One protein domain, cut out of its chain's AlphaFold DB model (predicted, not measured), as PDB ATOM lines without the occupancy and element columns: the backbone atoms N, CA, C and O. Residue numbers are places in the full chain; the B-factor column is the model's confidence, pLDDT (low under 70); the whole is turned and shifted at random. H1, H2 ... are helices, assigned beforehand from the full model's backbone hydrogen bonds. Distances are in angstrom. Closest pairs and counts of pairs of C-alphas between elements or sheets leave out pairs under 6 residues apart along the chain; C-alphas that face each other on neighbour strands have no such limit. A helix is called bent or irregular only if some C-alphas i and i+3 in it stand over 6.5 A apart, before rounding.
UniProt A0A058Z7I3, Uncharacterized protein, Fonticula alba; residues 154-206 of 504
ATOM      1  N   ARG A 154     111.211 134.830  96.196       77.31
ATOM      2  CA  ARG A 154     110.313 133.809  95.628       77.31
ATOM      3  C   ARG A 154     110.370 133.751  94.096       77.31
ATOM      4  O   ARG A 154     110.404 132.647  93.555       77.31
ATOM      5  N   MET A 155     110.404 134.896  93.407       77.12
ATOM      6  CA  MET A 155     110.587 134.944  91.950       77.12
ATOM      7  C   MET A 155     111.932 134.343  91.538       77.12
ATOM      8  O   MET A 155     111.959 133.488  90.657       77.12
ATOM      9  N   MET A 156     113.033 134.719  92.195       77.31
ATOM     10  CA  MET A 156     114.354 134.162  91.888       77.31
ATOM     11  C   MET A 156     114.409 132.649  92.119       77.31
ATOM     12  O   MET A 156     114.900 131.934  91.250       77.31
ATOM     13  N   THR A 157     113.828 132.127  93.205       82.75
ATOM     14  CA  THR A 157     113.718 130.671  93.416       82.75
ATOM     15  C   THR A 157     112.914 129.987  92.305       82.75
ATOM     16  O   THR A 157     113.315 128.930  91.824       82.75
ATOM     17  N   GLN A 158     111.801 130.579  91.856       81.25
ATOM     18  CA  GLN A 158     110.992 130.025  90.762       81.25
ATOM     19  C   GLN A 158     111.731 130.036  89.417       81.25
ATOM     20  O   GLN A 158     111.690 129.035  88.704       81.25
ATOM     21  N   VAL A 159     112.449 131.118  89.096       84.75
ATOM     22  CA  VAL A 159     113.303 131.205  87.900       84.75
ATOM     23  C   VAL A 159     114.419 130.161  87.960       84.75
ATOM     24  O   VAL A 159     114.647 129.469  86.975       84.75
ATOM     25  N   TYR A 160     115.061 129.972  89.116       84.81
ATOM     26  CA  TYR A 160     116.132 128.983  89.274       84.81
ATOM     27  C   TYR A 160     115.630 127.540  89.097       84.81
ATOM     28  O   TYR A 160     116.253 126.748  88.394       84.81
ATOM     29  N   ILE A 161     114.466 127.204  89.669       83.38
ATOM     30  CA  ILE A 161     113.821 125.895  89.470       83.38
ATOM     31  C   ILE A 161     113.433 125.700  87.997       83.38
ATOM     32  O   ILE A 161     113.658 124.623  87.446       83.38
ATOM     33  N   PHE A 162     112.890 126.730  87.339       84.12
ATOM     34  CA  PHE A 162     112.544 126.672  85.919       84.12
ATOM     35  C   PHE A 162     113.779 126.441  85.036       84.12
ATOM     36  O   PHE A 162     113.754 125.556  84.185       84.12
ATOM     37  N   LEU A 163     114.874 127.171  85.275       85.00
ATOM     38  CA  LEU A 163     116.139 126.998  84.556       85.00
ATOM     39  C   LEU A 163     116.747 125.608  84.781       85.00
ATOM     40  O   LEU A 163     117.227 125.000  83.828       85.00
ATOM     41  N   LEU A 164     116.674 125.064  86.000       85.75
ATOM     42  CA  LEU A 164     117.137 123.707  86.301       85.75
ATOM     43  C   LEU A 164     116.311 122.644  85.553       85.75
ATOM     44  O   LEU A 164     116.875 121.738  84.939       85.75
ATOM     45  N   VAL A 165     114.980 122.772  85.548       85.94
ATOM     46  CA  VAL A 165     114.090 121.882  84.782       85.94
ATOM     47  C   VAL A 165     114.358 122.001  83.281       85.94
ATOM     48  O   VAL A 165     114.445 120.979  82.602       85.94
ATOM     49  N   LEU A 166     114.542 123.221  82.768       88.75
ATOM     50  CA  LEU A 166     114.865 123.484  81.367       88.75
ATOM     51  C   LEU A 166     116.217 122.875  80.971       88.75
ATOM     52  O   LEU A 166     116.299 122.229  79.932       88.75
ATOM     53  N   ALA A 167     117.250 123.000  81.809       84.50
ATOM     54  CA  ALA A 167     118.562 122.396  81.577       84.50
ATOM     55  C   ALA A 167     118.495 120.859  81.525       84.50
ATOM     56  O   ALA A 167     119.091 120.247  80.639       84.50
ATOM     57  N   VAL A 168     117.713 120.225  82.408       83.25
ATOM     58  CA  VAL A 168     117.463 118.770  82.371       83.25
ATOM     59  C   VAL A 168     116.688 118.363  81.109       83.25
ATOM     60  O   VAL A 168     116.989 117.331  80.508       83.25
ATOM     61  N   LEU A 169     115.716 119.174  80.677       84.81
ATOM     62  CA  LEU A 169     114.945 118.958  79.447       84.81
ATOM     63  C   LEU A 169     115.819 119.070  78.193       84.81
ATOM     64  O   LEU A 169     115.768 118.181  77.348       84.81
ATOM     65  N   ILE A 170     116.656 120.106  78.107       84.50
ATOM     66  CA  ILE A 170     117.651 120.300  77.045       84.50
ATOM     67  C   ILE A 170     118.627 119.120  77.038       84.50
ATOM     68  O   ILE A 170     118.756 118.448  76.019       84.50
ATOM     69  N   GLY A 171     119.229 118.786  78.184       84.31
ATOM     70  CA  GLY A 171     120.129 117.638  78.311       84.31
ATOM     71  C   GLY A 171     119.501 116.341  77.791       84.31
ATOM     72  O   GLY A 171     120.141 115.613  77.039       84.31
ATOM     73  N   ARG A 172     118.219 116.095  78.098       76.44
ATOM     74  CA  ARG A 172     117.435 114.957  77.583       76.44
ATOM     75  C   ARG A 172     117.124 115.023  76.087       76.44
ATOM     76  O   ARG A 172     117.087 113.968  75.461       76.44
ATOM     77  N   LEU A 173     116.891 116.208  75.526       81.56
ATOM     78  CA  LEU A 173     116.575 116.395  74.104       81.56
ATOM     79  C   LEU A 173     117.801 116.170  73.207       81.56
ATOM     80  O   LEU A 173     117.671 115.611  72.121       81.56
ATOM     81  N   PHE A 174     118.987 116.553  73.687       76.94
ATOM     82  CA  PHE A 174     120.257 116.351  72.980       76.94
ATOM     83  C   PHE A 174     120.909 114.982  73.266       76.94
ATOM     84  O   PHE A 174     121.674 114.493  72.435       76.94
ATOM     85  N   PHE A 175     120.562 114.302  74.369       63.69
ATOM     86  CA  PHE A 175     121.080 112.964  74.705       63.69
ATOM     87  C   PHE A 175     120.940 111.880  73.612       63.69
ATOM     88  O   PHE A 175     121.903 111.146  73.391       63.69
ATOM     89  N   PRO A 176     119.801 111.721  72.898       66.69
ATOM     90  CA  PRO A 176     119.687 110.685  71.866       66.69
ATOM     91  C   PRO A 176     120.611 110.921  70.661       66.69
ATOM     92  O   PRO A 176     120.979 109.959  69.996       66.69
ATOM     93  N   PHE A 177     121.029 112.167  70.406       56.91
ATOM     94  CA  PHE A 177     122.013 112.494  69.368       56.91
ATOM     95  C   PHE A 177     123.466 112.302  69.826       56.91
ATOM     96  O   PHE A 177     124.359 112.198  68.988       56.91
ATOM     97  N   SER A 178     123.730 112.238  71.134       49.88
ATOM     98  CA  SER A 178     125.090 112.270  71.680       49.88
ATOM     99  C   SER A 178     125.675 110.903  72.038       49.88
ATOM    100  O   SER A 178     126.752 110.867  72.620       49.88
ATOM    101  N   GLN A 179     125.047 109.774  71.680       57.69
ATOM    102  CA  GLN A 179     125.496 108.433  72.112       57.69
ATOM    103  C   GLN A 179     126.965 108.093  71.765       57.69
ATOM    104  O   GLN A 179     127.577 107.290  72.461       57.69
ATOM    105  N   TRP A 180     127.558 108.752  70.761       57.91
ATOM    106  CA  TRP A 180     128.982 108.632  70.401       57.91
ATOM    107  C   TRP A 180     129.948 109.518  71.219       57.91
ATOM    108  O   TRP A 180     131.155 109.301  71.185       57.91
ATOM    109  N   LEU A 181     129.436 110.495  71.973       56.31
ATOM    110  CA  LEU A 181     130.185 111.410  72.857       56.31
ATOM    111  C   LEU A 181     129.768 111.297  74.340       56.31
ATOM    112  O   LEU A 181     130.421 111.858  75.218       56.31
ATOM    113  N   ALA A 182     128.678 110.584  74.638       54.03
ATOM    114  CA  ALA A 182     128.018 110.597  75.943       54.03
ATOM    115  C   ALA A 182     128.762 109.839  77.054       54.03
ATOM    116  O   ALA A 182     128.529 110.134  78.221       54.03
ATOM    117  N   VAL A 183     129.649 108.890  76.733       60.75
ATOM    118  CA  VAL A 183     130.348 108.081  77.754       60.75
ATOM    119  C   VAL A 183     131.245 108.935  78.673       60.75
ATOM    120  O   VAL A 183     131.059 108.859  79.886       60.75
ATOM    121  N   PRO A 184     132.156 109.800  78.171       60.78
ATOM    122  CA  PRO A 184     132.923 110.700  79.040       60.78
ATOM    123  C   PRO A 184     132.086 111.861  79.610       60.78
ATOM    124  O   PRO A 184     132.291 112.270  80.752       60.78
ATOM    125  N   LEU A 185     131.127 112.397  78.843       62.78
ATOM    126  CA  LEU A 185     130.334 113.565  79.253       62.78
ATOM    127  C   LEU A 185     129.258 113.243  80.300       62.78
ATOM    128  O   LEU A 185     128.989 114.076  81.163       62.78
ATOM    129  N   GLY A 186     128.675 112.041  80.275       73.31
ATOM    130  CA  GLY A 186     127.707 111.588  81.276       73.31
ATOM    131  C   GLY A 186     128.311 111.570  82.679       73.31
ATOM    132  O   GLY A 186     127.756 112.182  83.588       73.31
ATOM    133  N   GLY A 187     129.505 110.985  82.825       77.69
ATOM    134  CA  GLY A 187     130.236 110.970  84.095       77.69
ATOM    135  C   GLY A 187     130.600 112.370  84.606       77.69
ATOM    136  O   GLY A 187     130.524 112.621  85.806       77.69
ATOM    137  N   ALA A 188     130.924 113.313  83.713       73.25
ATOM    138  CA  ALA A 188     131.186 114.703  84.095       73.25
ATOM    139  C   ALA A 188     129.924 115.417  84.620       73.25
ATOM    140  O   ALA A 188     129.989 116.126  85.625       73.25
ATOM    141  N   VAL A 189     128.764 115.207  83.986       77.69
ATOM    142  CA  VAL A 189     127.486 115.777  84.446       77.69
ATOM    143  C   VAL A 189     127.044 115.146  85.770       77.69
ATOM    144  O   VAL A 189     126.636 115.869  86.677       77.69
ATOM    145  N   GLU A 190     127.175 113.827  85.928       75.44
ATOM    146  CA  GLU A 190     126.877 113.140  87.192       75.44
ATOM    147  C   GLU A 190     127.798 113.605  88.329       75.44
ATOM    148  O   GLU A 190     127.318 113.878  89.432       75.44
ATOM    149  N   ALA A 191     129.094 113.801  88.060       78.44
ATOM    150  CA  ALA A 191     130.040 114.358  89.025       78.44
ATOM    151  C   ALA A 191     129.686 115.800  89.432       78.44
ATOM    152  O   ALA A 191     129.730 116.124  90.619       78.44
ATOM    153  N   LEU A 192     129.282 116.660  88.487       83.44
ATOM    154  CA  LEU A 192     128.848 118.033  88.778       83.44
ATOM    155  C   LEU A 192     127.543 118.077  89.586       83.44
ATOM    156  O   LEU A 192     127.432 118.865  90.527       83.44
ATOM    157  N   VAL A 193     126.573 117.209  89.281       83.31
ATOM    158  CA  VAL A 193     125.335 117.074  90.070       83.31
ATOM    159  C   VAL A 193     125.641 116.552  91.479       83.31
ATOM    160  O   VAL A 193     125.101 117.078  92.453       83.31
ATOM    161  N   GLY A 194     126.548 115.580  91.611       87.94
ATOM    162  CA  GLY A 194     127.028 115.086  92.904       87.94
ATOM    163  C   GLY A 194     127.725 116.171  93.731       87.94
ATOM    164  O   GLY A 194     127.406 116.345  94.907       87.94
ATOM    165  N   LEU A 195     128.611 116.956  93.108       88.06
ATOM    166  CA  LEU A 195     129.305 118.085  93.735       88.06
ATOM    167  C   LEU A 195     128.319 119.166  94.207       88.06
ATOM    168  O   LEU A 195     128.436 119.663  95.327       88.06
ATOM    169  N   PHE A 196     127.319 119.496  93.385       83.69
ATOM    170  CA  PHE A 196     126.276 120.462  93.731       83.69
ATOM    171  C   PHE A 196     125.421 119.983  94.913       83.69
ATOM    172  O   PHE A 196     125.224 120.728  95.872       83.69
ATOM    173  N   LEU A 197     124.961 118.725  94.897       82.94
ATOM    174  CA  LEU A 197     124.201 118.141  96.008       82.94
ATOM    175  C   LEU A 197     125.029 118.092  97.300       82.94
ATOM    176  O   LEU A 197     124.517 118.432  98.365       82.94
ATOM    177  N   PHE A 198     126.314 117.738  97.209       86.06
ATOM    178  CA  PHE A 198     127.244 117.785  98.336       86.06
ATOM    179  C   PHE A 198     127.396 119.207  98.899       86.06
ATOM    180  O   PHE A 198     127.353 119.392 100.115       86.06
ATOM    181  N   TRP A 199     127.510 120.223  98.038       91.50
ATOM    182  CA  TRP A 199     127.619 121.623  98.460       91.50
ATOM    183  C   TRP A 199     126.339 122.134  99.137       91.50
ATOM    184  O   TRP A 199     126.413 122.751 100.199       91.50
ATOM    185  N   VAL A 200     125.161 121.801  98.596       80.38
ATOM    186  CA  VAL A 200     123.855 122.126  99.203       80.38
ATOM    187  C   VAL A 200     123.683 121.448 100.568       80.38
ATOM    188  O   VAL A 200     123.256 122.096 101.524       80.38
ATOM    189  N   LEU A 201     124.060 120.171 100.699       79.00
ATOM    190  CA  LEU A 201     124.032 119.459 101.984       79.00
ATOM    191  C   LEU A 201     125.008 120.070 103.000       79.00
ATOM    192  O   LEU A 201     124.659 120.223 104.170       79.00
ATOM    193  N   ARG A 202     126.204 120.474 102.556       79.69
ATOM    194  CA  ARG A 202     127.218 121.113 103.406       79.69
ATOM    195  C   ARG A 202     126.786 122.501 103.884       79.69
ATOM    196  O   ARG A 202     126.984 122.812 105.054       79.69
ATOM    197  N   LEU A 203     126.134 123.298 103.033       74.31
ATOM    198  CA  LEU A 203     125.485 124.548 103.447       74.31
ATOM    199  C   LEU A 203     124.371 124.305 104.468       74.31
ATOM    200  O   LEU A 203     124.280 125.034 105.452       74.31
ATOM    201  N   GLY A 204     123.565 123.255 104.282       72.44
ATOM    202  CA  GLY A 204     122.528 122.864 105.239       72.44
ATOM    203  C   GLY A 204     123.064 122.506 106.632       72.44
ATOM    204  O   GLY A 204     122.350 122.685 107.613       72.44
ATOM    205  N   GLN A 205     124.316 122.044 106.735       70.56
ATOM    206  CA  GLN A 205     124.991 121.780 108.015       70.56
ATOM    207  C   GLN A 205     125.751 122.991 108.576       70.56
ATOM    208  O   GLN A 205     125.967 123.062 109.782       70.56
ATOM    209  N   ALA A 206     126.138 123.954 107.733       65.81
ATOM    210  CA  ALA A 206     126.850 125.166 108.150       65.81
ATOM    211  C   ALA A 206     125.967 126.179 108.908       65.81
ATOM    212  O   ALA A 206     126.495 127.105 109.517       65.81
TER     213      ALA A 206
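This is residues 154 to 206 of the 504 residues of an uncharacterized protein of Fonticula alba (UniProt A0A058Z7I3). Two long helices, H1 and H2, make an open V, nearest each other at the end where a turn of four residues joins them and spreading apart toward the first and last printed residues. Most of each helix stands free: residues 154 to 170 of H1, and residues 182 to 185 and 190 to 206 of H2. The printed part has 53 residues with two named helices, H1 then H2, and no named strand; its class is all helix. It is loose, with a radius of gyration of the C-alphas of 13.9 A, and flat, spanning 41 by 24 by 8 A.

H1 covers residues 154 to 177 and measures 35.8 A from first to last C-alpha. It begins with C-alpha 154 at (110.313, 133.809, 95.628) and ends with C-alpha 177 at (122.013, 112.494, 69.368). H1 is only just irregular: C-alphas 173 and 176 are 6.9 A apart. H2 covers residues 182 to 206, measures 35.4 A, and ends with C-alpha 206 at (126.850, 125.166, 108.150).

H1 and H2 are close but not clearly touching, with 1 pair of C-alphas within 8 A. Their closest C-alphas, those of Phe 175 and Ala 182, are 7.4 A apart. The helices run opposite ways at a shallow tilt of 20 degrees, and their centres are 15.8 A apart. Of the O i to N i+4 pairs, 18 of 20 in H1 and 20 of 21 in H2 are within hydrogen-bond range.

The two C-alphas farthest apart, those of Trp 180 and Ala 206, are 41.3 A apart, while the first and last printed C-alphas are 22.5 A apart. The printed part has no cut, and the link from H1 to H2 is tight. The mean pLDDT of the printed part is 76.4, and residues 175 to 185 and residue 206 are under 70.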